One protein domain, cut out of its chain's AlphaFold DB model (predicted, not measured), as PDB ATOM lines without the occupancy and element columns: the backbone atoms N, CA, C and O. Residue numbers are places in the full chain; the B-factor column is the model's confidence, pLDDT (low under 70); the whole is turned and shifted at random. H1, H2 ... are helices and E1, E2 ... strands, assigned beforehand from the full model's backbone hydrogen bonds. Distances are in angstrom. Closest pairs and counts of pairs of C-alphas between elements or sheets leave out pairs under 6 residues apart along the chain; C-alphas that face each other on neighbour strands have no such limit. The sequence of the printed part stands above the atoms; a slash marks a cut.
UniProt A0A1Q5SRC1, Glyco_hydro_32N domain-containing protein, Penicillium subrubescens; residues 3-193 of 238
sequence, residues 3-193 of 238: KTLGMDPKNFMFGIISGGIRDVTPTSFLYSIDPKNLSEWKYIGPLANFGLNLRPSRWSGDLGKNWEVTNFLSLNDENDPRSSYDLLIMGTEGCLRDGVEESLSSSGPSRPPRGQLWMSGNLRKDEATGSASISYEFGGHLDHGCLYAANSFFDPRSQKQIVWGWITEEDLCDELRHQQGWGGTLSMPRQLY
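AT A GLANCE: This is residues 3 to 193 of the 238 residues of the protein "Glyco_hydro_32N domain-containing protein" of Penicillium subrubescens (UniProt A0A1Q5SRC1). Two strongly twisted sheets form a sandwich, E4 E5 E6 E9 over E10 E11 E12, and a third sheet, E1 E2 E3, packs on the edge strand E4. A small hairpin, E7 and E8, sits beside the third sheet, while the loop of residues 94 to 113 and the short helix H1 both reach out at one end of the body. The printed part has 191 residues, with twelve named strands and one named helix in the order E1 to E11, H1, E12; the four sheets, E4 E5 E6 E9, E1 E2 E3, E10 E11 E12 and E7 E8, are all antiparallel, and the class is mostly strand. The whole is compact, with a radius of gyration of the C-alphas of 18.6 A and spans of 58 by 40 by 39 A.

IN THESE COORDINATES: In the largest sheet, E4 covers residues 66 to 76, 28.2 A from first to last C-alpha, E5 residues 84 to 93, 28.4 A, E6 residues 114 to 121, 21.5 A, and E9 residues 138 to 143, 15.8 A. C-alpha 66 is at (68.422, 64.020, 73.184). E4 bends by 68 degrees at residue 69. Facing this sheet are E10, residues 147 to 155, 21.4 A, E11, residues 160 to 167, 22.1 A, and E12, residues 190 to 193, which ends at C-alpha 193 at (58.482, 87.809, 71.306). The third sheet holds E1, residues 13 to 21, 24.0 A, E2, residues 25 to 34, 28.3 A, and E3, residues 37 to 46, 22.7 A; C-alpha 13 is at (44.911, 69.539, 75.864). E7 is residues 123 to 125, E8 residues 132 to 134, and H1 residues 174 to 180.

HOW THE PARTS SIT: E4, E5 and E6 form a meander, each strand the antiparallel neighbour of the one before. N 71 and O 89 are 2.8 A apart between E4 and E5, N 90 and O 117 2.9 A between E5 and E6, and N 120 and O 138 2.8 A between E6 and the edge strand E9. In the sandwich, two sheets face to face, the facing parts are 9.6 A apart centre to centre and the strands of the two sheets stand at 18 degrees. The closest C-alphas of E4 and E10 are those of Val 69 and Ala 149, 5.6 A. N 151 and O 164 are 2.8 A apart between E10 and E11, a hairpin, and N 163 and O 190 2.8 A between E11 and E12. E1, E2 and E3 form a second meander, with N 17 and O 29 3.0 A apart and N 32 and O 42 2.9 A. The closest C-alphas of E1 and E4 are those of Gly 20 and Asn 66, 4.7 A. E6 runs on into E7 at 66 degrees across a break of 1 residue. E7 and E8 are a hairpin, with N 124 and O 133 2.8 A apart; the closest C-alphas of E3 and E8 are those of Gly 45 and Ala 132, 6.4 A. H1, in which every O i to N i+4 pair is within hydrogen-bond range, is on none of the sheets E4 E5 E6 E9, E1 E2 E3 and E10 E11 E12.

THE WHOLE: The two C-alphas farthest apart are those of Lys 36 and Leu 104, 59.1 A. The printed part has no cut. The links E3 to E4, 19 residues, and E5 to E6, 20 residues, are long. The mean pLDDT of the printed part is 91.1, and residues 98 to 111 are under 70.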
ATOM      1  N   LYS A   3      44.764  73.270  65.430       91.12
ATOM      2  CA  LYS A   3      44.490  73.619  64.029       91.12
ATOM      3  C   LYS A   3      45.070  72.590  63.055       91.12
ATOM      4  O   LYS A   3      44.366  72.150  62.159       91.12
ATOM      5  N   THR A   4      46.326  72.189  63.249       92.75
ATOM      6  CA  THR A   4      47.018  71.212  62.396       92.75
ATOM      7  C   THR A   4      46.387  69.827  62.488       92.75
ATOM      8  O   THR A   4      46.257  69.141  61.483       92.75
ATOM      9  N   LEU A   5      45.975  69.416  63.688       93.31
ATOM     10  CA  LEU A   5      45.397  68.092  63.924       93.31
ATOM     11  C   LEU A   5      43.883  68.021  63.661       93.31
ATOM     12  O   LEU A   5      43.308  66.938  63.734       93.31
ATOM     13  N   GLY A   6      43.229  69.148  63.353       92.31
ATOM     14  CA  GLY A   6      41.774  69.210  63.179       92.31
ATOM     15  C   GLY A   6      40.998  68.949  64.476       92.31
ATOM     16  O   GLY A   6      39.896  68.409  64.439       92.31
ATOM     17  N   MET A   7      41.584  69.295  65.625       91.25
ATOM     18  CA  MET A   7      41.010  69.060  66.952       91.25
ATOM     19  C   MET A   7      40.438  70.358  67.533       91.25
ATOM     20  O   MET A   7      40.999  71.433  67.328       91.25
ATOM     21  N   ASP A   8      39.341  70.270  68.290       90.25
ATOM     22  CA  ASP A   8      38.767  71.430  68.982       90.25
ATOM     23  C   ASP A   8      39.607  71.779  70.228       90.25
ATOM     24  O   ASP A   8      39.673  70.965  71.154       90.25
ATOM     25  N   PRO A   9      40.226  72.974  70.310       87.12
ATOM     26  CA  PRO A   9      41.018  73.378  71.474       87.12
ATOM     27  C   PRO A   9      40.216  73.437  72.785       87.12
ATOM     28  O   PRO A   9      40.819  73.427  73.852       87.12
ATOM     29  N   LYS A  10      38.876  73.477  72.744       86.94
ATOM     30  CA  LYS A  10      38.036  73.415  73.955       86.94
ATOM     31  C   LYS A  10      37.927  72.011  74.546       86.94
ATOM     32  O   LYS A  10      37.576  71.874  75.715       86.94
ATOM     33  N   ASN A  11      38.193  70.984  73.740       89.81
ATOM     34  CA  ASN A  11      37.985  69.584  74.109       89.81
ATOM     35  C   ASN A  11      39.292  68.804  74.271       89.81
ATOM     36  O   ASN A  11      39.246  67.651  74.683       89.81
ATOM     37  N   PHE A  12      40.438  69.407  73.948       91.81
ATOM     38  CA  PHE A  12      41.729  68.730  73.982       91.81
ATOM     39  C   PHE A  12      42.817  69.620  74.568       91.81
ATOM     40  O   PHE A  12      42.979  70.774  74.172       91.81
ATOM     41  N   MET A  13      43.604  69.033  75.463       95.19
ATOM     42  CA  MET A  13      44.911  69.539  75.864       95.19
ATOM     43  C   MET A  13      46.006  68.740  75.154       95.19
ATOM     44  O   MET A  13      45.781  67.615  74.706       95.19
ATOM     45  N   PHE A  14      47.202  69.317  75.064       96.06
ATOM     46  CA  PHE A  14      48.379  68.624  74.549       96.06
ATOM     47  C   PHE A  14      49.443  68.534  75.629       96.06
ATOM     48  O   PHE A  14      49.633  69.472  76.401       96.06
ATOM     49  N   GLY A  15      50.139  67.405  75.648       96.12
ATOM     50  CA  GLY A  15      51.326  67.195  76.459       96.12
ATOM     51  C   GLY A  15      52.498  66.792  75.583       96.12
ATOM     52  O   GLY A  15      52.319  66.160  74.541       96.12
ATOM     53  N   ILE A  16      53.696  67.161  76.017       97.06
ATOM     54  CA  ILE A  16      54.945  66.759  75.381       97.06
ATOM     55  C   ILE A  16      55.853  66.100  76.411       97.06
ATOM     56  O   ILE A  16      55.925  66.542  77.556       97.06
ATOM     57  N   ILE A  17      56.541  65.043  75.992       98.50
ATOM     58  CA  ILE A  17      57.615  64.409  76.758       98.50
ATOM     59  C   ILE A  17      58.896  64.566  75.945       98.50
ATOM     60  O   ILE A  17      58.974  64.089  74.813       98.50
ATOM     61  N   SER A  18      59.883  65.263  76.495       98.50
ATOM     62  CA  SER A  18      61.185  65.458  75.851       98.50
ATOM     63  C   SER A  18      62.010  64.175  75.859       98.50
ATOM     64  O   SER A  18      61.936  63.390  76.804       98.50
ATOM     65  N   GLY A  19      62.799  63.964  74.809       98.44
ATOM     66  CA  GLY A  19      63.772  62.886  74.780       98.44
ATOM     67  C   GLY A  19      64.409  62.712  73.407       98.44
ATOM     68  O   GLY A  19      64.753  63.669  72.710       98.44
ATOM     69  N   GLY A  20      64.559  61.460  73.000       98.19
ATOM     70  CA  GLY A  20      65.120  61.094  71.713       98.19
ATOM     71  C   GLY A  20      64.866  59.629  71.405       98.19
ATOM     72  O   GLY A  20      64.582  58.817  72.288       98.19
ATOM     73  N   ILE A  21      64.967  59.290  70.128       98.44
ATOM     74  CA  ILE A  21      64.999  57.911  69.660       98.44
ATOM     75  C   ILE A  21      66.471  57.564  69.460       98.44
ATOM     76  O   ILE A  21      67.158  58.195  68.651       98.44
ATOM     77  N   ARG A  22      66.949  56.577  70.226       97.69
ATOM     78  CA  ARG A  22      68.349  56.136  70.209       97.69
ATOM     79  C   ARG A  22      68.812  55.884  68.774       97.69
ATOM     80  O   ARG A  22      68.126  55.202  68.023       97.69
ATOM     81  N   ASP A  23      69.975  56.434  68.439       97.31
ATOM     82  CA  ASP A  23      70.634  56.318  67.133       97.31
ATOM     83  C   ASP A  23      69.827  56.857  65.933       97.31
ATOM     84  O   ASP A  23      70.211  56.643  64.786       97.31
ATOM     85  N   VAL A  24      68.733  57.592  66.181       98.25
ATOM     86  CA  VAL A  24      67.859  58.143  65.134       98.25
ATOM     87  C   VAL A  24      67.792  59.663  65.218       98.25
ATOM     88  O   VAL A  24      68.261  60.341  64.309       98.25
ATOM     89  N   THR A  25      67.197  60.226  66.275       98.50
ATOM     90  CA  THR A  25      66.934  61.674  66.342       98.50
ATOM     91  C   THR A  25      66.551  62.121  67.760       98.50
ATOM     92  O   THR A  25      65.829  61.387  68.446       98.50
ATOM     93  N   PRO A  26      66.977  63.310  68.222       98.44
ATOM     94  CA  PRO A  26      66.340  63.954  69.363       98.44
ATOM     95  C   PRO A  26      64.920  64.398  68.990       98.44
ATOM     96  O   PRO A  26      64.657  64.786  67.849       98.44
ATOM     97  N   THR A  27      63.975  64.327  69.927       98.50
ATOM     98  CA  THR A  27      62.584  64.683  69.632       98.50
ATOM     99  C   THR A  27      61.788  64.992  70.893       98.50
ATOM    100  O   THR A  27      62.264  64.906  72.025       98.50
ATOM    101  N   SER A  28      60.531  65.376  70.718       98.19
ATOM    102  CA  SER A  28      59.561  65.400  71.808       98.19
ATOM    103  C   SER A  28      58.321  64.638  71.387       98.19
ATOM    104  O   SER A  28      57.821  64.803  70.275       98.19
ATOM    105  N   PHE A  29      57.859  63.763  72.266       98.44
ATOM    106  CA  PHE A  29      56.734  62.875  72.035       98.44
ATOM    107  C   PHE A  29      55.446  63.613  72.373       98.44
ATOM    108  O   PHE A  29      55.261  64.045  73.510       98.44
ATOM    109  N   LEU A  30      54.578  63.785  71.378       98.00
ATOM    110  CA  LEU A  30      53.314  64.495  71.502       98.00
ATOM    111  C   LEU A  30      52.202  63.549  71.956       98.00
ATOM    112  O   LEU A  30      52.042  62.443  71.434       98.00
ATOM    113  N   TYR A  31      51.381  64.044  72.874       97.69
ATOM    114  CA  TYR A  31      50.184  63.387  73.373       97.69
ATOM    115  C   TYR A  31      49.001  64.349  73.317       97.69
ATOM    116  O   TYR A  31      49.152  65.552  73.543       97.69
ATOM    117  N   SER A  32      47.813  63.808  73.060       96.25
ATOM    118  CA  SER A  32      46.554  64.480  73.382       96.25
ATOM    119  C   SER A  32      46.057  64.012  74.744       96.25
ATOM    120  O   SER A  32      46.242  62.853  75.118       96.25
ATOM    121  N   ILE A  33      45.444  64.930  75.480       96.56
ATOM    122  CA  ILE A  33      44.964  64.727  76.844       96.56
ATOM    123  C   ILE A  33      43.517  65.211  76.903       96.56
ATOM    124  O   ILE A  33      43.203  66.296  76.400       96.56
ATOM    125  N   ASP A  34      42.643  64.420  77.522       93.44
ATOM    126  CA  ASP A  34      41.282  64.863  77.822       93.44
ATOM    127  C   ASP A  34      41.315  65.839  79.018       93.44
ATOM    128  O   ASP A  34      41.681  65.432  80.124       93.44
ATOM    129  N   PRO A  35      40.913  67.116  78.855       93.12
ATOM    130  CA  PRO A  35      40.873  68.073  79.963       93.12
ATOM    131  C   PRO A  35      39.916  67.662  81.096       93.12
ATOM    132  O   PRO A  35      40.028  68.179  82.207       93.12
ATOM    133  N   LYS A  36      38.974  66.745  80.842       94.38
ATOM    134  CA  LYS A  36      38.048  66.192  81.843       94.38
ATOM    135  C   LYS A  36      38.586  64.925  82.510       94.38
ATOM    136  O   LYS A  36      38.051  64.528  83.543       94.38
ATOM    137  N   ASN A  37      39.629  64.309  81.954       94.69
ATOM    138  CA  ASN A  37      40.288  63.137  82.517       94.69
ATOM    139  C   ASN A  37      41.807  63.183  82.269       94.69
ATOM    140  O   ASN A  37      42.326  62.569  81.338       94.69
ATOM    141  N   LEU A  38      42.541  63.856  83.161       95.12
ATOM    142  CA  LEU A  38      43.995  64.061  83.047       95.12
ATOM    143  C   LEU A  38      44.839  62.773  83.149       95.12
ATOM    144  O   LEU A  38      46.060  62.830  82.999       95.12
ATOM    145  N   SER A  39      44.211  61.621  83.406       95.88
ATOM    146  CA  SER A  39      44.871  60.311  83.364       95.88
ATOM    147  C   SER A  39      44.922  59.707  81.954       95.88
ATOM    148  O   SER A  39      45.734  58.819  81.697       95.88
ATOM    149  N   GLU A  40      44.108  60.204  81.017       95.50
ATOM    150  CA  GLU A  40      44.050  59.701  79.645       95.50
ATOM    151  C   GLU A  40      45.006  60.450  78.717       95.50
ATOM    152  O   GLU A  40      44.684  61.507  78.174       95.50
ATOM    153  N   TRP A  41      46.173  59.849  78.491       97.12
ATOM    154  CA  TRP A  41      47.178  60.336  77.549       97.12
ATOM    155  C   TRP A  41      47.183  59.467  76.295       97.12
ATOM    156  O   TRP A  41      47.550  58.291  76.332       97.12
ATOM    157  N   LYS A  42      46.789  60.049  75.162       96.25
ATOM    158  CA  LYS A  42      46.781  59.376  73.858       96.25
ATOM    159  C   LYS A  42      47.983  59.833  73.050       96.25
ATOM    160  O   LYS A  42      48.054  60.991  72.640       96.25
ATOM    161  N   TYR A  43      48.925  58.920  72.846       97.44
ATOM    162  CA  TYR A  43      50.129  59.166  72.061       97.44
ATOM    163  C   TYR A  43      49.783  59.503  70.605       97.44
ATOM    164  O   TYR A  43      48.988  58.799  69.985       97.44
ATOM    165  N   ILE A  44      50.380  60.575  70.077       97.00
ATOM    166  CA  ILE A  44      50.207  61.030  68.690       97.00
ATOM    167  C   ILE A  44      51.438  60.681  67.847       97.00
ATOM    168  O   ILE A  44      51.300  60.204  66.724       97.00
ATOM    169  N   GLY A  45      52.644  60.927  68.360       96.75
ATOM    170  CA  GLY A  45      53.875  60.694  67.604       96.75
ATOM    171  C   GLY A  45      55.051  61.558  68.059       96.75
ATOM    172  O   GLY A  45      54.880  62.434  68.910       96.75
ATOM    173  N   PRO A  46      56.251  61.334  67.498       97.38
ATOM    174  CA  PRO A  46      57.389  62.226  67.688       97.38
ATOM    175  C   PRO A  46      57.205  63.506  66.859       97.38
ATOM    176  O   PRO A  46      56.849  63.442  65.685       97.38
ATOM    177  N   LEU A  47      57.487  64.670  67.450       97.44
ATOM    178  CA  LEU A  47      57.357  65.962  66.766       97.44
ATOM    179  C   LEU A  47      58.440  66.196  65.712       97.44
ATOM    180  O   LEU A  47      58.190  66.882  64.730       97.44
ATOM    181  N   ALA A  48      59.637  65.657  65.904       96.56
ATOM    182  CA  ALA A  48      60.777  65.888  65.024       96.56
ATOM    183  C   ALA A  48      61.478  64.584  64.642       96.56
ATOM    184  O   ALA A  48      61.531  63.640  65.436       96.56
ATOM    185  N   ASN A  49      62.036  64.571  63.429       97.06
ATOM    186  CA  ASN A  49      62.969  63.557  62.951       97.06
ATOM    187  C   ASN A  49      63.993  64.196  62.006       97.06
ATOM    188  O   ASN A  49      63.855  64.154  60.785       97.06
ATOM    189  N   PHE A  50      64.993  64.844  62.594       96.88
ATOM    190  CA  PHE A  50      66.021  65.597  61.873       96.88
ATOM    191  C   PHE A  50      67.328  64.822  61.678       96.88
ATOM    192  O   PHE A  50      68.279  65.355  61.111       96.88
ATOM    193  N   GLY A  51      67.391  63.577  62.154       98.19
ATOM    194  CA  GLY A  51      68.655  62.880  62.371       98.19
ATOM    195  C   GLY A  51      69.336  63.314  63.672       98.19
ATOM    196  O   GLY A  51      68.833  64.176  64.398       98.19
ATOM    197  N   LEU A  52      70.473  62.693  63.984       98.12
ATOM    198  CA  LEU A  52      71.324  63.085  65.108       98.12
ATOM    199  C   LEU A  52      72.176  64.298  64.744       98.12
ATOM    200  O   LEU A  52      72.676  64.392  63.624       98.12
ATOM    201  N   ASN A  53      72.402  65.167  65.727       97.50
ATOM    202  CA  ASN A  53      73.332  66.285  65.637       97.50
ATOM    203  C   ASN A  53      73.120  67.166  64.391       97.50
ATOM    204  O   ASN A  53      74.079  67.557  63.721       97.50
ATOM    205  N   LEU A  54      71.860  67.477  64.053       97.62
ATOM    206  CA  LEU A  54      71.576  68.478  63.025       97.62
ATOM    207  C   LEU A  54      72.169  69.825  63.472       97.62
ATOM    208  O   LEU A  54      71.834  70.335  64.542       97.62
ATOM    209  N   ARG A  55      73.027  70.404  62.627       96.50
ATOM    210  CA  ARG A  55      73.704  71.690  62.846       96.50
ATOM    211  C   ARG A  55      73.435  72.627  61.666       96.50
ATOM    212  O   ARG A  55      74.259  72.683  60.754       96.50
ATOM    213  N   PRO A  56      72.292  73.341  61.643       96.19
ATOM    214  CA  PRO A  56      71.899  74.167  60.496       96.19
ATOM    215  C   PRO A  56      72.966  75.199  60.116       96.19
ATOM    216  O   PRO A  56      73.266  75.387  58.942       96.19
ATOM    217  N   SER A  57      73.578  75.832  61.119       95.12
ATOM    218  CA  SER A  57      74.798  76.627  60.979       95.12
ATOM    219  C   SER A  57      75.388  76.951  62.360       95.12
ATOM    220  O   SER A  57      74.812  76.610  63.396       95.12
ATOM    221  N   ARG A  58      76.489  77.716  62.386       93.19
ATOM    222  CA  ARG A  58      77.061  78.308  63.610       93.19
ATOM    223  C   ARG A  58      76.082  79.176  64.418       93.19
ATOM    224  O   ARG A  58      76.321  79.408  65.596       93.19
ATOM    225  N   TRP A  59      75.009  79.671  63.801       96.19
ATOM    226  CA  TRP A  59      74.018  80.543  64.441       96.19
ATOM    227  C   TRP A  59      72.940  79.761  65.204       96.19
ATOM    228  O   TRP A  59      72.281  80.315  66.083       96.19
ATOM    229  N   SER A  60      72.791  78.469  64.902       96.50
ATOM    230  CA  SER A  60      71.680  77.634  65.380       96.50
ATOM    231  C   SER A  60      72.082  76.537  66.356       96.50
ATOM    232  O   SER A  60      71.209  75.880  66.909       96.50
ATOM    233  N   GLY A  61      73.383  76.347  66.575       95.06
ATOM    234  CA  GLY A  61      73.886  75.327  67.487       95.06
ATOM    235  C   GLY A  61      73.736  73.907  66.940       95.06
ATOM    236  O   GLY A  61      73.622  73.689  65.732       95.06
ATOM    237  N   ASP A  62      73.795  72.942  67.853       97.50
ATOM    238  CA  ASP A  62      73.684  71.511  67.584       97.50
ATOM    239  C   ASP A  62      72.451  70.953  68.296       97.50
ATOM    240  O   ASP A  62      72.358  71.006  69.527       97.50
ATOM    241  N   LEU A  63      71.504  70.412  67.521       97.69
ATOM    242  CA  LEU A  63      70.257  69.864  68.065       97.69
ATOM    243  C   LEU A  63      70.460  68.593  68.904       97.69
ATOM    244  O   LEU A  63      69.515  68.142  69.551       97.69
ATOM    245  N   GLY A  64      71.675  68.044  68.935       97.19
ATOM    246  CA  GLY A  64      72.095  66.994  69.847       97.19
ATOM    247  C   GLY A  64      71.558  65.613  69.484       97.19
ATOM    248  O   GLY A  64      71.208  65.308  68.341       97.19
ATOM    249  N   LYS A  65      71.521  64.753  70.499       97.69
ATOM    250  CA  LYS A  65      71.025  63.370  70.440       97.69
ATOM    251  C   LYS A  65      69.794  63.152  71.314       97.69
ATOM    252  O   LYS A  65      69.064  62.188  71.097       97.69
ATOM    253  N   ASN A  66      69.564  64.040  72.280       98.38
ATOM    254  CA  ASN A  66      68.422  64.020  73.184       98.38
ATOM    255  C   ASN A  66      67.962  65.459  73.473       98.38
ATOM    256  O   ASN A  66      68.802  66.355  73.576       98.38
ATOM    257  N   TRP A  67      66.650  65.677  73.588       98.56
ATOM    258  CA  TRP A  67      66.078  66.948  74.040       98.56
ATOM    259  C   TRP A  67      65.593  66.860  75.483       98.56
ATOM    260  O   TRP A  67      65.047  65.841  75.907       98.56
ATOM    261  N   GLU A  68      65.724  67.968  76.201       98.44
ATOM    262  CA  GLU A  68      65.282  68.147  77.580       98.44
ATOM    263  C   GLU A  68      64.442  69.420  77.719       98.44
ATOM    264  O   GLU A  68      64.642  70.391  76.990       98.44
ATOM    265  N   VAL A  69      63.510  69.416  78.680       98.31
ATOM    266  CA  VAL A  69      62.682  70.581  79.064       98.31
ATOM    267  C   VAL A  69      62.099  71.310  77.848       98.31
ATOM    268  O   VAL A  69      62.132  72.531  77.734       98.31
ATOM    269  N   THR A  70      61.578  70.543  76.894       98.56
ATOM    270  CA  THR A  70      61.017  71.116  75.675       98.56
ATOM    271  C   THR A  70      59.775  71.918  76.030       98.56
ATOM    272  O   THR A  70      58.918  71.466  76.790       98.56
ATOM    273  N   ASN A  71      59.636  73.099  75.451       98.44
ATOM    274  CA  ASN A  71      58.395  73.855  75.444       98.44
ATOM    275  C   ASN A  71      57.890  73.966  74.014       98.44
ATOM    276  O   ASN A  71      58.678  74.154  73.091       98.44
ATOM    277  N   PHE A  72      56.574  73.891  73.853       97.19
ATOM    278  CA  PHE A  72      55.892  74.226  72.612       97.19
ATOM    279  C   PHE A  72      55.073  75.491  72.850       97.19
ATOM    280  O   PHE A  72      54.271  75.537  73.786       97.19
ATOM    281  N   LEU A  73      55.253  76.498  72.005       95.62
ATOM    282  CA  LEU A  73      54.528  77.760  72.091       95.62
ATOM    283  C   LEU A  73      54.240  78.304  70.693       95.62
ATOM    284  O   LEU A  73      54.935  77.973  69.735       95.62
ATOM    285  N   SER A  74      53.238  79.172  70.604       94.50
ATOM    286  CA  SER A  74      52.953  79.929  69.390       94.50
ATOM    287  C   SER A  74      53.084  81.419  69.694       94.50
ATOM    288  O   SER A  74      52.495  81.901  70.661       94.50
ATOM    289  N   LEU A  75      53.855  82.144  68.883       94.75
ATOM    290  CA  LEU A  75      54.026  83.595  68.999       94.75
ATOM    291  C   LEU A  75      53.391  84.288  67.794       94.75
ATOM    292  O   LEU A  75      53.568  83.848  66.658       94.75
ATOM    293  N   ASN A  76      52.648  85.364  68.043       91.69
ATOM    294  CA  ASN A  76      52.051  86.176  66.983       91.69
ATOM    295  C   ASN A  76      53.082  87.157  66.417       91.69
ATOM    296  O   ASN A  76      53.951  87.636  67.148       91.69
ATOM    297  N   ASP A  77      52.954  87.480  65.134       86.81
ATOM    298  CA  ASP A  77      53.666  88.610  64.542       86.81
ATOM    299  C   ASP A  77      52.977  89.914  64.957       86.81
ATOM    300  O   ASP A  77      51.786  90.107  64.709       86.81
ATOM    301  N   GLU A  78      53.719  90.830  65.576       78.50
ATOM    302  CA  GLU A  78      53.181  92.144  65.944       78.50
ATOM    303  C   GLU A  78      52.790  92.983  64.715       78.50
ATOM    304  O   GLU A  78      51.909  93.838  64.806       78.50
ATOM    305  N   ASN A  79      53.405  92.724  63.555       80.44
ATOM    306  CA  ASN A  79      53.123  93.439  62.305       80.44
ATOM    307  C   ASN A  79      51.990  92.790  61.499       80.44
ATOM    308  O   ASN A  79      51.379  93.452  60.661       80.44
ATOM    309  N   ASP A  80      51.700  91.509  61.747       82.50
ATOM    310  CA  ASP A  80      50.579  90.790  61.144       82.50
ATOM    311  C   ASP A  80      49.887  89.895  62.184       82.50
ATOM    312  O   ASP A  80      50.241  88.725  62.342       82.50
ATOM    313  N   PRO A  81      48.821  90.391  62.834       76.94
ATOM    314  CA  PRO A  81      48.076  89.633  63.839       76.94
ATOM    315  C   PRO A  81      47.446  88.329  63.327       76.94
ATOM    316  O   PRO A  81      46.933  87.541  64.122       76.94
ATOM    317  N   ARG A  82      47.404  88.106  62.004       79.81
ATOM    318  CA  ARG A  82      46.910  86.855  61.403       79.81
ATOM    319  C   ARG A  82      48.006  85.803  61.269       79.81
ATOM    320  O   ARG A  82      47.686  84.635  61.032       79.81
ATOM    321  N   SER A  83      49.261  86.212  61.409       86.06
ATOM    322  CA  SER A  83      50.433  85.359  61.328       86.06
ATOM    323  C   SER A  83      50.884  84.945  62.724       86.06
ATOM    324  O   SER A  83      51.097  85.762  63.617       86.06
ATOM    325  N   SER A  84      51.041  83.636  62.900       91.19
ATOM    326  CA  SER A  84      51.555  83.020  64.120       91.19
ATOM    327  C   SER A  84      52.628  82.009  63.755       91.19
ATOM    328  O   SER A  84      52.460  81.259  62.791       91.19
ATOM    329  N   TYR A  85      53.673  81.939  64.562       94.19
ATOM    330  CA  TYR A  85      54.775  81.005  64.391       94.19
ATOM    331  C   TYR A  85      54.726  79.983  65.508       94.19
ATOM    332  O   TYR A  85      54.514  80.356  66.660       94.19
ATOM    333  N   ASP A  86      54.917  78.714  65.165       96.06
ATOM    334  CA  ASP A  86      55.058  77.632  66.133       96.06
ATOM    335  C   ASP A  86      56.545  77.437  66.440       96.06
ATOM    336  O   ASP A  86      57.358  77.245  65.530       96.06
ATOM    337  N   LEU A  87      56.896  77.490  67.724       97.56
ATOM    338  CA  LEU A  87      58.266  77.383  68.200       97.56
ATOM    339  C   LEU A  87      58.425  76.234  69.192       97.56
ATOM    340  O   LEU A  87      57.541  75.941  70.002       97.56
ATOM    341  N   LEU A  88      59.612  75.638  69.153       98.31
ATOM    342  CA  LEU A  88      60.151  74.793  70.203       98.31
ATOM    343  C   LEU A  88      61.288  75.528  70.908       98.31
ATOM    344  O   LEU A  88      62.142  76.119  70.252       98.31
ATOM    345  N   ILE A  89      61.310  75.452  72.234       98.56
ATOM    346  CA  ILE A  89      62.469  75.794  73.069       98.56
ATOM    347  C   ILE A  89      62.907  74.494  73.721       98.56
ATOM    348  O   ILE A  89      62.053  73.788  74.248       98.56
ATOM    349  N   MET A  90      64.191  74.157  73.678       98.62
ATOM    350  CA  MET A  90      64.685  72.884  74.203       98.62
ATOM    351  C   MET A  90      66.117  73.004  74.722       98.62
ATOM    352  O   MET A  90      66.941  73.729  74.160       98.62
ATOM    353  N   GLY A  91      66.419  72.256  75.779       98.44
ATOM    354  CA  GLY A  91      67.788  71.849  76.070       98.44
ATOM    355  C   GLY A  91      68.198  70.726  75.119       98.44
ATOM    356  O   GLY A  91      67.387  69.849  74.817       98.44
ATOM    357  N   THR A  92      69.424  70.759  74.611       97.81
ATOM    358  CA  THR A  92      69.976  69.727  73.730       97.81
ATOM    359  C   THR A  92      71.199  69.093  74.372       97.81
ATOM    360  O   THR A  92      72.104  69.796  74.809       97.81
ATOM    361  N   GLU A  93      71.235  67.763  74.432       95.81
ATOM    362  CA  GLU A  93      72.351  66.994  74.993       95.81
ATOM    363  C   GLU A  93      73.068  66.162  73.930       95.81
ATOM    364  O   GLU A  93      72.495  65.776  72.906       95.81
ATOM    365  N   GLY A  94      74.328  65.814  74.202       94.94
ATOM    366  CA  GLY A  94      75.140  65.012  73.289       94.94
ATOM    367  C   GLY A  94      75.561  65.791  72.044       94.94
ATOM    368  O   GLY A  94      75.719  65.194  70.972       94.94
ATOM    369  N   CYS A  95      75.710  67.111  72.177       95.19
ATOM    370  CA  CYS A  95      76.214  67.985  71.125       95.19
ATOM    371  C   CYS A  95      77.666  67.630  70.772       95.19
ATOM    372  O   CYS A  95      78.434  67.114  71.590       95.19
ATOM    373  N   LEU A  96      78.063  67.912  69.538       92.50
ATOM    374  CA  LEU A  96      79.447  67.801  69.105       92.50
ATOM    375  C   LEU A  96      80.228  69.030  69.581       92.50
ATOM    376  O   LEU A  96      79.751  70.160  69.484       92.50
ATOM    377  N   ARG A  97      81.447  68.814  70.079       81.88
ATOM    378  CA  ARG A  97      82.374  69.908  70.386       81.88
ATOM    379  C   ARG A  97      82.965  70.442  69.087       81.88
ATOM    380  O   ARG A  97      83.385  69.658  68.237       81.88
ATOM    381  N   ASP A  98      83.023  71.760  68.948       68.19
ATOM    382  CA  ASP A  98      83.787  72.372  67.865       68.19
ATOM    383  C   ASP A  98      85.278  72.151  68.129       68.19
ATOM    384  O   ASP A  98      85.778  72.457  69.208       68.19
ATOM    385  N   GLY A  99      85.947  71.514  67.165       51.97
ATOM    386  CA  GLY A  99      87.264  70.894  67.303       51.97
ATOM    387  C   GLY A  99      88.412  71.862  67.572       51.97
ATOM    388  O   GLY A  99      89.238  72.106  66.697       51.97
ATOM    389  N   VAL A 100      88.520  72.336  68.808       46.81
ATOM    390  CA  VAL A 100      89.814  72.635  69.412       46.81
ATOM    391  C   VAL A 100      90.170  71.395  70.219       46.81
ATOM    392  O   VAL A 100      89.509  71.092  71.213       46.81
ATOM    393  N   GLU A 101      91.159  70.635  69.740       42.78
ATOM    394  CA  GLU A 101      91.849  69.642  70.565       42.78
ATOM    395  C   GLU A 101      92.114  70.282  71.924       42.78
ATOM    396  O   GLU A 101      92.669  71.381  71.981       42.78
ATOM    397  N   GLU A 102      91.676  69.634  73.005       45.47
ATOM    398  CA  GLU A 102      92.041  70.031  74.359       45.47
ATOM    399  C   GLU A 102      93.570  70.090  74.419       45.47
ATOM    400  O   GLU A 102      94.251  69.077  74.579       45.47
ATOM    401  N   SER A 103      94.134  71.288  74.240       39.62
ATOM    402  CA  SER A 103      95.535  71.528  74.519       39.62
ATOM    403  C   SER A 103      95.725  71.132  75.977       39.62
ATOM    404  O   SER A 103      95.066  71.701  76.849       39.62
ATOM    405  N   LEU A 104      96.570  70.128  76.196       44.41
ATOM    406  CA  LEU A 104      96.877  69.409  77.436       44.41
ATOM    407  C   LEU A 104      97.274  70.312  78.629       44.41
ATOM    408  O   LEU A 104      98.385  70.206  79.142       44.41
ATOM    409  N   SER A 105      96.407  71.225  79.077       43.06
ATOM    410  CA  SER A 105      96.670  72.099  80.232       43.06
ATOM    411  C   SER A 105      95.466  72.846  80.830       43.06
ATOM    412  O   SER A 105      95.645  73.498  81.856       43.06
ATOM    413  N   SER A 106      94.239  72.762  80.300       45.97
ATOM    414  CA  SER A 106      93.090  73.403  80.965       45.97
ATOM    415  C   SER A 106      92.556  72.522  82.099       45.97
ATOM    416  O   SER A 106      91.641  71.728  81.910       45.97
ATOM    417  N   SER A 107      93.135  72.663  83.291       46.88
ATOM    418  CA  SER A 107      92.763  71.964  84.536       46.88
ATOM    419  C   SER A 107      91.414  72.413  85.137       46.88
ATOM    420  O   SER A 107      91.222  72.319  86.348       46.88
ATOM    421  N   GLY A 108      90.507  72.958  84.323       51.50
ATOM    422  CA  GLY A 108      89.179  73.410  84.743       51.50
ATOM    423  C   GLY A 108      88.099  72.379  84.402       51.50
ATOM    424  O   GLY A 108      88.299  71.576  83.486       51.50
ATOM    425  N   PRO A 109      86.960  72.365  85.116       55.12
ATOM    426  CA  PRO A 109      85.827  71.532  84.733       55.12
ATOM    427  C   PRO A 109      85.398  71.864  83.298       55.12
ATOM    428  O   PRO A 109      85.320  73.022  82.892       55.12
ATOM    429  N   SER A 110      85.187  70.820  82.501       62.62
ATOM    430  CA  SER A 110      84.785  70.954  81.106       62.62
ATOM    431  C   SER A 110      83.265  71.025  81.033       62.62
ATOM    432  O   SER A 110      82.587  70.122  81.531       62.62
ATOM    433  N   ARG A 111      82.726  72.072  80.399       69.19
ATOM    434  CA  ARG A 111      81.278  72.216  80.218       69.19
ATOM    435  C   ARG A 111      80.707  70.984  79.504       69.19
ATOM    436  O   ARG A 111      81.284  70.543  78.493       69.19
ATOM    437  N   PRO A 112      79.597  70.398  79.997       78.38
ATOM    438  CA  PRO A 112      78.903  69.349  79.268       78.38
ATOM    439  C   PRO A 112      78.569  69.851  77.859       78.38
ATOM    440  O   PRO A 112      78.156  71.000  77.711       78.38
ATOM    441  N   PRO A 113      78.751  69.037  76.807       88.12
ATOM    442  CA  PRO A 113      78.401  69.450  75.457       88.12
ATOM    443  C   PRO A 113      76.872  69.452  75.302       88.12
ATOM    444  O   PRO A 113      76.265  68.459  74.884       88.12
ATOM    445  N   ARG A 114      76.268  70.579  75.684       92.69
ATOM    446  CA  ARG A 114      74.832  70.853  75.648       92.69
ATOM    447  C   ARG A 114      74.545  72.272  75.168       92.69
ATOM    448  O   ARG A 114      75.428  73.127  75.218       92.69
ATOM    449  N   GLY A 115      73.316  72.529  74.734       94.94
ATOM    450  CA  GLY A 115      72.874  73.861  74.322       94.94
ATOM    451  C   GLY A 115      71.455  74.176  74.781       94.94
ATOM    452  O   GLY A 115      70.597  73.300  74.802       94.94
ATOM    453  N   GLN A 116      71.186  75.436  75.124       97.75
ATOM    454  CA  GLN A 116      69.818  75.921  75.289       97.75
ATOM    455  C   GLN A 116      69.369  76.590  73.988       97.75
ATOM    456  O   GLN A 116      69.733  77.734  73.700       97.75
ATOM    457  N   LEU A 117      68.583  75.868  73.194       98.56
ATOM    458  CA  LEU A 117      68.235  76.243  71.827       98.56
ATOM    459  C   LEU A 117      66.739  76.533  71.673       98.56
ATOM    460  O   LEU A 117      65.915  76.224  72.539       98.56
ATOM    461  N   TRP A 118      66.400  77.134  70.539       98.69
ATOM    462  CA  TRP A 118      65.037  77.273  70.053       98.69
ATOM    463  C   TRP A 118      64.989  77.088  68.535       98.69
ATOM    464  O   TRP A 118      65.972  77.321  67.827       98.69
ATOM    465  N   MET A 119      63.828  76.706  68.016       98.44
ATOM    466  CA  MET A 119      63.562  76.671  66.580       98.44
ATOM    467  C   MET A 119      62.104  76.988  66.273       98.44
ATOM    468  O   MET A 119      61.220  76.724  67.081       98.44
ATOM    469  N   SER A 120      61.869  77.518  65.081       97.94
ATOM    470  CA  SER A 120      60.556  77.700  64.477       97.94
ATOM    471  C   SER A 120      60.395  76.758  63.290       97.94
ATOM    472  O   SER A 120      61.364  76.405  62.604       97.94
ATOM    473  N   GLY A 121      59.152  76.359  63.040       96.31
ATOM    474  CA  GLY A 121      58.841  75.377  62.021       96.31
ATOM    475  C   GLY A 121      57.367  75.289  61.670       96.31
ATOM    476  O   GLY A 121      56.506  75.718  62.434       96.31
ATOM    477  N   ASN A 122      57.062  74.668  60.531       95.31
ATOM    478  CA  ASN A 122      55.679  74.386  60.163       95.31
ATOM    479  C   ASN A 122      55.263  73.024  60.696       95.31
ATOM    480  O   ASN A 122      55.895  72.009  60.389       95.31
ATOM    481  N   LEU A 123      54.145  72.996  61.416       95.25
ATOM    482  CA  LEU A 123      53.483  71.754  61.774       95.25
ATOM    483  C   LEU A 123      52.749  71.159  60.570       95.25
ATOM    484  O   LEU A 123      51.987  71.840  59.880       95.25
ATOM    485  N   ARG A 124      52.917  69.854  60.368       95.69
ATOM    486  CA  ARG A 124      52.194  69.062  59.373       95.69
ATOM    487  C   ARG A 124      51.597  67.836  60.037       95.69
ATOM    488  O   ARG A 124      52.238  67.208  60.877       95.69
ATOM    489  N   LYS A 125      50.374  67.502  59.640       95.81
ATOM    490  CA  LYS A 125      49.736  66.241  59.993       95.81
ATOM    491  C   LYS A 125      50.045  65.219  58.907       95.81
ATOM    492  O   LYS A 125      49.905  65.512  57.721       95.81
ATOM    493  N   ASP A 126      50.452  64.033  59.318       94.44
ATOM    494  CA  ASP A 126      50.497  62.868  58.451       94.44
ATOM    495  C   ASP A 126      49.096  62.239  58.423       94.44
ATOM    496  O   ASP A 126      48.585  61.785  59.448       94.44
ATOM    497  N   GLU A 127      48.432  62.248  57.265       92.81
ATOM    498  CA  GLU A 127      47.045  61.768  57.161       92.81
ATOM    499  C   GLU A 127      46.916  60.242  57.258       92.81
ATOM    500  O   GLU A 127      45.837  59.744  57.575       92.81
ATOM    501  N   ALA A 128      47.992  59.490  57.012       92.44
ATOM    502  CA  ALA A 128      47.968  58.031  57.095       92.44
ATOM    503  C   ALA A 128      48.064  57.543  58.547       92.44
ATOM    504  O   ALA A 128      47.408  56.577  58.931       92.44
ATOM    505  N   THR A 129      48.883  58.215  59.356       91.75
ATOM    506  CA  THR A 129      49.177  57.835  60.745       91.75
ATOM    507  C   THR A 129      48.437  58.689  61.772       91.75
ATOM    508  O   THR A 129      48.313  58.287  62.925       91.75
ATOM    509  N   GLY A 130      47.960  59.875  61.381       91.44
ATOM    510  CA  GLY A 130      47.398  60.876  62.288       91.44
ATOM    511  C   GLY A 130      48.444  61.601  63.144       91.44
ATOM    512  O   GLY A 130      48.067  62.426  63.976       91.44
ATOM    513  N   SER A 131      49.735  61.310  62.951       93.44
ATOM    514  CA  SER A 131      50.824  61.947  63.689       93.44
ATOM    515  C   SER A 131      51.038  63.399  63.244       93.44
ATOM    516  O   SER A 131      50.641  63.799  62.149       93.44
ATOM    517  N   ALA A 132      51.663  64.205  64.104       95.19
ATOM    518  CA  ALA A 132      52.104  65.554  63.765       95.19
ATOM    519  C   ALA A 132      53.629  65.628  63.802       95.19
ATOM    520  O   ALA A 132      54.245  65.133  64.743       95.19
ATOM    521  N   SER A 133      54.212  66.301  62.815       95.88
ATOM    522  CA  SER A 133      55.641  66.613  62.766       95.88
ATOM    523  C   SER A 133      55.870  68.097  62.497       95.88
ATOM    524  O   SER A 133      55.020  68.772  61.913       95.88
ATOM    525  N   ILE A 134      57.016  68.611  62.936       96.94
ATOM    526  CA  ILE A 134      57.474  69.978  62.708       96.94
ATOM    527  C   ILE A 134      58.683  69.965  61.768       96.94
ATOM    528  O   ILE A 134      59.602  69.161  61.927       96.94
ATOM    529  N   SER A 135      58.695  70.852  60.772       96.81
ATOM    530  CA  SER A 135      59.889  71.104  59.956       96.81
ATOM    531  C   SER A 135      60.858  72.041  60.677       96.81
ATOM    532  O   SER A 135      60.435  72.839  61.500       96.81
ATOM    533  N   TYR A 136      62.142  72.022  60.331       97.25
ATOM    534  CA  TYR A 136      63.046  73.111  60.712       97.25
ATOM    535  C   TYR A 136      62.965  74.227  59.665       97.25
ATOM    536  O   TYR A 136      63.170  73.954  58.483       97.25
ATOM    537  N   GLU A 137      62.663  75.463  60.073       96.81
ATOM    538  CA  GLU A 137      62.783  76.638  59.194       96.81
ATOM    539  C   GLU A 137      63.954  77.538  59.596       96.81
ATOM    540  O   GLU A 137      64.828  77.811  58.779       96.81
ATOM    541  N   PHE A 138      63.978  77.986  60.850       97.94
ATOM    542  CA  PHE A 138      65.038  78.820  61.416       97.94
ATOM    543  C   PHE A 138      65.070  78.631  62.935       97.94
ATOM    544  O   PHE A 138      64.088  78.196  63.538       97.94
ATOM    545  N   GLY A 139      66.194  78.929  63.575       98.12
ATOM    546  CA  GLY A 139      66.358  78.694  65.007       98.12
ATOM    547  C   GLY A 139      67.730  79.091  65.516       98.12
ATOM    548  O   GLY A 139      68.682  79.202  64.746       98.12
ATOM    549  N   GLY A 140      67.848  79.306  66.815       98.19
ATOM    550  CA  GLY A 140      69.030  79.896  67.424       98.19
ATOM    551  C   GLY A 140      69.317  79.346  68.809       98.19
ATOM    552  O   GLY A 140      68.634  78.459  69.316       98.19
ATOM    553  N   HIS A 141      70.326  79.931  69.443       98.06
ATOM    554  CA  HIS A 141      70.501  79.792  70.880       98.06
ATOM    555  C   HIS A 141      69.505  80.715  71.582       98.06
ATOM    556  O   HIS A 141      69.323  81.863  71.174       98.06
ATOM    557  N   LEU A 142      68.855  80.219  72.632       98.06
ATOM    558  CA  LEU A 142      68.111  81.075  73.557       98.06
ATOM    559  C   LEU A 142      69.080  81.769  74.522       98.06
ATOM    560  O   LEU A 142      68.845  82.897  74.956       98.06
ATOM    561  N   ASP A 143      70.169  81.081  74.856       96.56
ATOM    562  CA  ASP A 143      71.262  81.605  75.654       96.56
ATOM    563  C   ASP A 143      72.588  81.013  75.164       96.56
ATOM    564  O   ASP A 143      72.677  79.822  74.868       96.56
ATOM    565  N   HIS A 144      73.606  81.862  75.042       93.75
ATOM    566  CA  HIS A 144      74.952  81.462  74.619       93.75
ATOM    567  C   HIS A 144      75.880  81.135  75.805       93.75
ATOM    568  O   HIS A 144      77.029  80.751  75.595       93.75
ATOM    569  N   GLY A 145      75.418  81.356  77.037       91.38
ATOM    570  CA  GLY A 145      76.154  81.150  78.278       91.38
ATOM    571  C   GLY A 145      75.805  79.827  78.960       91.38
ATOM    572  O   GLY A 145      75.654  78.797  78.316       91.38
ATOM    573  N   CYS A 146      75.730  79.856  80.292       91.75
ATOM    574  CA  CYS A 146      75.506  78.682  81.147       91.75
ATOM    575  C   CYS A 146      74.034  78.473  81.553       91.75
ATOM    576  O   CYS A 146      73.751  77.689  82.465       91.75
ATOM    577  N   LEU A 147      73.102  79.196  80.920       94.88
ATOM    578  CA  LEU A 147      71.669  78.997  81.122       94.88
ATOM    579  C   LEU A 147      71.230  77.712  80.420       94.88
ATOM    580  O   LEU A 147      71.461  77.538  79.225       94.88
ATOM    581  N   TYR A 148      70.543  76.843  81.152       96.56
ATOM    582  CA  TYR A 148      70.006  75.586  80.646       96.56
ATOM    583  C   TYR A 148      68.645  75.264  81.280       96.56
ATOM    584  O   TYR A 148      68.192  75.971  82.181       96.56
ATOM    585  N   ALA A 149      67.984  74.200  80.814       97.44
ATOM    586  CA  ALA A 149      66.678  73.759  81.310       97.44
ATOM    587  C   ALA A 149      65.619  74.883  81.310       97.44
ATOM    588  O   ALA A 149      64.866  75.046  82.274       97.44
ATOM    589  N   ALA A 150      65.592  75.694  80.247       98.25
ATOM    590  CA  ALA A 150      64.667  76.814  80.152       98.25
ATOM    591  C   ALA A 150      63.214  76.332  80.091       98.25
ATOM    592  O   ALA A 150      62.868  75.462  79.295       98.25
ATOM    593  N   ASN A 151      62.361  76.939  80.911       98.19
ATOM    594  CA  ASN A 151      60.936  76.670  80.952       98.19
ATOM    595  C   ASN A 151      60.154  77.983  80.883       98.19
ATOM    596  O   ASN A 151      60.487  78.973  81.539       98.19
ATOM    597  N   SER A 152      59.109  77.985  80.071       97.81
ATOM    598  CA  SER A 152      58.320  79.149  79.726       97.81
ATOM    599  C   SER A 152      56.835  78.902  79.937       97.81
ATOM    600  O   SER A 152      56.338  77.781  79.839       97.81
ATOM    601  N   PHE A 153      56.117  79.978  80.223       96.69
ATOM    602  CA  PHE A 153      54.673  79.968  80.390       96.69
ATOM    603  C   PHE A 153      54.069  81.253  79.832       96.69
ATOM    604  O   PHE A 153      54.725  82.294  79.764       96.69
ATOM    605  N   PHE A 154      52.797  81.183  79.455       95.56
ATOM    606  CA  PHE A 154      52.029  82.358  79.072       95.56
ATOM    607  C   PHE A 154      51.449  83.021  80.325       95.56
ATOM    608  O   PHE A 154      50.668  82.393  81.043       95.56
ATOM    609  N   ASP A 155      51.809  84.278  80.593       94.25
ATOM    610  CA  ASP A 155      51.176  85.077  81.643       94.25
ATOM    611  C   ASP A 155      49.890  85.732  81.108       94.25
ATOM    612  O   ASP A 155      49.969  86.660  80.293       94.25
ATOM    613  N   PRO A 156      48.697  85.324  81.582       92.56
ATOM    614  CA  PRO A 156      47.440  85.909  81.135       92.56
ATOM    615  C   PRO A 156      47.232  87.349  81.621       92.56
ATOM    616  O   PRO A 156      46.367  88.033  81.078       92.56
ATOM    617  N   ARG A 157      47.976  87.839  82.625       91.75
ATOM    618  CA  ARG A 157      47.846  89.237  83.069       91.75
ATOM    619  C   ARG A 157      48.577  90.183  82.135       91.75
ATOM    620  O   ARG A 157      47.967  91.133  81.654       91.75
ATOM    621  N   SER A 158      49.853  89.918  81.855       91.81
ATOM    622  CA  SER A 158      50.616  90.750  80.925       91.81
ATOM    623  C   SER A 158      50.429  90.372  79.455       91.81
ATOM    624  O   SER A 158      50.920  91.106  78.605       91.81
ATOM    625  N   GLN A 159      49.766  89.248  79.149       92.31
ATOM    626  CA  GLN A 159      49.633  88.686  77.794       92.31
ATOM    627  C   GLN A 159      50.997  88.431  77.129       92.31
ATOM    628  O   GLN A 159      51.184  88.685  75.941       92.31
ATOM    629  N   LYS A 160      51.972  87.950  77.909       93.75
ATOM    630  CA  LYS A 160      53.354  87.725  77.454       93.75
ATOM    631  C   LYS A 160      53.772  86.290  77.713       93.75
ATOM    632  O   LYS A 160      53.389  85.705  78.723       93.75
ATOM    633  N   GLN A 161      54.610  85.752  76.835       96.94
ATOM    634  CA  GLN A 161      55.317  84.511  77.109       96.94
ATOM    635  C   GLN A 161      56.556  84.826  77.950       96.94
ATOM    636  O   GLN A 161      57.428  85.566  77.502       96.94
ATOM    637  N   ILE A 162      56.643  84.273  79.155       97.50
ATOM    638  CA  ILE A 162      57.751  84.488  80.091       97.50
ATOM    639  C   ILE A 162      58.584  83.215  80.161       97.50
ATOM    640  O   ILE A 162      58.020  82.131  80.276       97.50
ATOM    641  N   VAL A 163      59.909  83.336  80.128       98.31
ATOM    642  CA  VAL A 163      60.854  82.223  80.274       98.31
ATOM    643  C   VAL A 163      61.814  82.454  81.438       98.31
ATOM    644  O   VAL A 163      62.286  83.570  81.672       98.31
ATOM    645  N   TRP A 164      62.108  81.368  82.144       97.88
ATOM    646  CA  TRP A 164      63.154  81.255  83.155       97.88
ATOM    647  C   TRP A 164      64.076  80.104  82.770       97.88
ATOM    648  O   TRP A 164      63.625  79.134  82.168       97.88
ATOM    649  N   GLY A 165      65.347  80.179  83.141       97.44
ATOM    650  CA  GLY A 165      66.281  79.066  82.998       97.44
ATOM    651  C   GLY A 165      67.123  78.872  84.246       97.44
ATOM    652  O   GLY A 165      67.209  79.753  85.100       97.44
ATOM    653  N   TRP A 166      67.743  77.707  84.350       97.44
ATOM    654  CA  TRP A 166      68.707  77.395  85.392       97.44
ATOM    655  C   TRP A 166      70.094  77.880  84.965       97.44
ATOM    656  O   TRP A 166      70.619  77.459  83.938       97.44
ATOM    657  N   ILE A 167      70.680  78.778  85.750       95.12
ATOM    658  CA  ILE A 167      72.077  79.195  85.640       95.12
ATOM    659  C   ILE A 167      72.915  78.228  86.468       95.12
ATOM    660  O   ILE A 167      72.707  78.080  87.676       95.12
ATOM    661  N   THR A 168      73.844  77.560  85.795       89.44
ATOM    662  CA  THR A 168      74.624  76.458  86.359       89.44
ATOM    663  C   THR A 168      76.036  76.893  86.738       89.44
ATOM    664  O   THR A 168      76.624  77.758  86.093       89.44
ATOM    665  N   GLU A 169      76.599  76.254  87.763       85.19
ATOM    666  CA  GLU A 169      77.988  76.456  88.199       85.19
ATOM    667  C   GLU A 169      78.945  75.528  87.431       85.19
ATOM    668  O   GLU A 169      79.701  74.757  88.020       85.19
ATOM    669  N   GLU A 170      78.861  75.535  86.098       75.69
ATOM    670  CA  GLU A 170      79.614  74.616  85.226       75.69
ATOM    671  C   GLU A 170      81.138  74.793  85.299       75.69
ATOM    672  O   GLU A 170      81.875  73.861  84.978       75.69
ATOM    673  N   ASP A 171      81.603  75.959  85.752       76.56
ATOM    674  CA  ASP A 171      83.019  76.322  85.777       76.56
ATOM    675  C   ASP A 171      83.660  76.177  87.182       76.56
ATOM    676  O   ASP A 171      84.825  76.536  87.374       76.56
ATOM    677  N   LEU A 172      82.935  75.638  88.177       81.81
ATOM    678  CA  LEU A 172      83.443  75.402  89.538       81.81
ATOM    679  C   LEU A 172      83.781  73.928  89.783       81.81
ATOM    680  O   LEU A 172      82.994  73.029  89.492       81.81
ATOM    681  N   CYS A 173      84.951  73.666  90.371       84.62
ATOM    682  CA  CYS A 173      85.306  72.316  90.801       84.62
ATOM    683  C   CYS A 173      84.486  71.883  92.028       84.62
ATOM    684  O   CYS A 173      83.999  72.711  92.803       84.62
ATOM    685  N   ASP A 174      84.378  70.569  92.240       84.00
ATOM    686  CA  ASP A 174      83.566  69.993  93.319       84.00
ATOM    687  C   ASP A 174      83.957  70.481  94.721       84.00
ATOM    688  O   ASP A 174      83.084  70.669  95.565       84.00
ATOM    689  N   GLU A 175      85.244  70.729  94.976       89.75
ATOM    690  CA  GLU A 175      85.702  71.247  96.267       89.75
ATOM    691  C   GLU A 175      85.141  72.649  96.547       89.75
ATOM    692  O   GLU A 175      84.546  72.875  97.602       89.75
ATOM    693  N   LEU A 176      85.264  73.571  95.586       89.25
ATOM    694  CA  LEU A 176      84.728  74.930  95.714       89.25
ATOM    695  C   LEU A 176      83.197  74.930  95.760       89.25
ATOM    696  O   LEU A 176      82.611  75.670  96.549       89.25
ATOM    697  N   ARG A 177      82.547  74.051  94.990       86.75
ATOM    698  CA  ARG A 177      81.087  73.874  95.010       86.75
ATOM    699  C   ARG A 177      80.586  73.392  96.375       86.75
ATOM    700  O   ARG A 177      79.567  73.876  96.862       86.75
ATOM    701  N   HIS A 178      81.306  72.476  97.028       89.38
ATOM    702  CA  HIS A 178      80.983  72.062  98.397       89.38
ATOM    703  C   HIS A 178      81.205  73.187  99.413       89.38
ATOM    704  O   HIS A 178      80.378  73.356 100.307       89.38
ATOM    705  N   GLN A 179      82.275  73.975  99.266       93.44
ATOM    706  CA  GLN A 179      82.523  75.138 100.128       93.44
ATOM    707  C   GLN A 179      81.454  76.230  99.957       93.44
ATOM    708  O   GLN A 179      81.061  76.851 100.943       93.44
ATOM    709  N   GLN A 180      80.950  76.439  98.734       92.62
ATOM    710  CA  GLN A 180      79.877  77.390  98.425       92.62
ATOM    711  C   GLN A 180      78.569  77.056  99.161       92.62
ATOM    712  O   GLN A 180      77.842  77.967  99.552       92.62
ATOM    713  N   GLY A 181      78.271  75.770  99.383       93.38
ATOM    714  CA  GLY A 181      77.120  75.324 100.181       93.38
ATOM    715  C   GLY A 181      75.750  75.469  99.500       93.38
ATOM    716  O   GLY A 181      74.726  75.186 100.118       93.38
ATOM    717  N   TRP A 182      75.718  75.882  98.231       92.19
ATOM    718  CA  TRP A 182      74.538  75.935  97.361       92.19
ATOM    719  C   TRP A 182      74.965  75.702  95.903       92.19
ATOM    720  O   TRP A 182      76.157  75.695  95.602       92.19
ATOM    721  N   GLY A 183      74.010  75.471  94.998       89.75
ATOM    722  CA  GLY A 183      74.318  75.174  93.601       89.75
ATOM    723  C   GLY A 183      73.274  75.709  92.635       89.75
ATOM    724  O   GLY A 183      72.126  75.267  92.648       89.75
ATOM    725  N   GLY A 184      73.720  76.614  91.766       92.19
ATOM    726  CA  GLY A 184      72.926  77.207  90.702       92.19
ATOM    727  C   GLY A 184      71.843  78.171  91.183       92.19
ATOM    728  O   GLY A 184      71.485  78.239  92.357       92.19
ATOM    729  N   THR A 185      71.321  78.940  90.237       95.56
ATOM    730  CA  THR A 185      70.268  79.932  90.475       95.56
ATOM    731  C   THR A 185      69.313  79.982  89.289       95.56
ATOM    732  O   THR A 185      69.618  79.465  88.215       95.56
ATOM    733  N   LEU A 186      68.144  80.590  89.462       96.94
ATOM    734  CA  LEU A 186      67.283  80.914  88.330       96.94
ATOM    735  C   LEU A 186      67.794  82.181  87.633       96.94
ATOM    736  O   LEU A 186      68.295  83.107  88.273       96.94
ATOM    737  N   SER A 187      67.656  82.225  86.311       96.06
ATOM    738  CA  SER A 187      67.917  83.422  85.518       96.06
ATOM    739  C   SER A 187      66.948  84.544  85.892       96.06
ATOM    740  O   SER A 187      65.891  84.304  86.468       96.06
ATOM    741  N   MET A 188      67.240  85.775  85.472       95.06
ATOM    742  CA  MET A 188      66.189  86.794  85.410       95.06
ATOM    743  C   MET A 188      65.083  86.340  84.437       95.06
ATOM    744  O   MET A 188      65.408  85.707  83.421       95.06
ATOM    745  N   PRO A 189      63.803  86.655  84.710       96.00
ATOM    746  CA  PRO A 189      62.723  86.348  83.786       96.00
ATOM    747  C   PRO A 189      62.906  87.139  82.496       96.00
ATOM    748  O   PRO A 189      63.188  88.342  82.529       96.00
ATOM    749  N   ARG A 190      62.700  86.481  81.357       97.44
ATOM    750  CA  ARG A 190      62.691  87.137  80.046       97.44
ATOM    751  C   ARG A 190      61.310  87.018  79.428       97.44
ATOM    752  O   ARG A 190      60.701  85.956  79.520       97.44
ATOM    753  N   GLN A 191      60.821  88.072  78.788       96.81
ATOM    754  CA  GLN A 191      59.699  87.917  77.867       96.81
ATOM    755  C   GLN A 191      60.225  87.441  76.514       96.81
ATOM    756  O   GLN A 191      61.300  87.866  76.091       96.81
ATOM    757  N   LEU A 192      59.462  86.589  75.840       97.62
ATOM    758  CA  LEU A 192      59.736  86.115  74.489       97.62
ATOM    759  C   LEU A 192      58.752  86.738  73.506       97.62
ATOM    760  O   LEU A 192      57.551  86.788  73.777       97.62
ATOM    761  N   TYR A 193      59.267  87.189  72.369       96.19
ATOM    762  CA  TYR A 193      58.482  87.809  71.306       96.19
ATOM    763  C   TYR A 193      59.184  87.633  69.959       96.19
ATOM    764  O   TYR A 193      60.377  87.331  69.893       96.19
TER     765      TYR A 193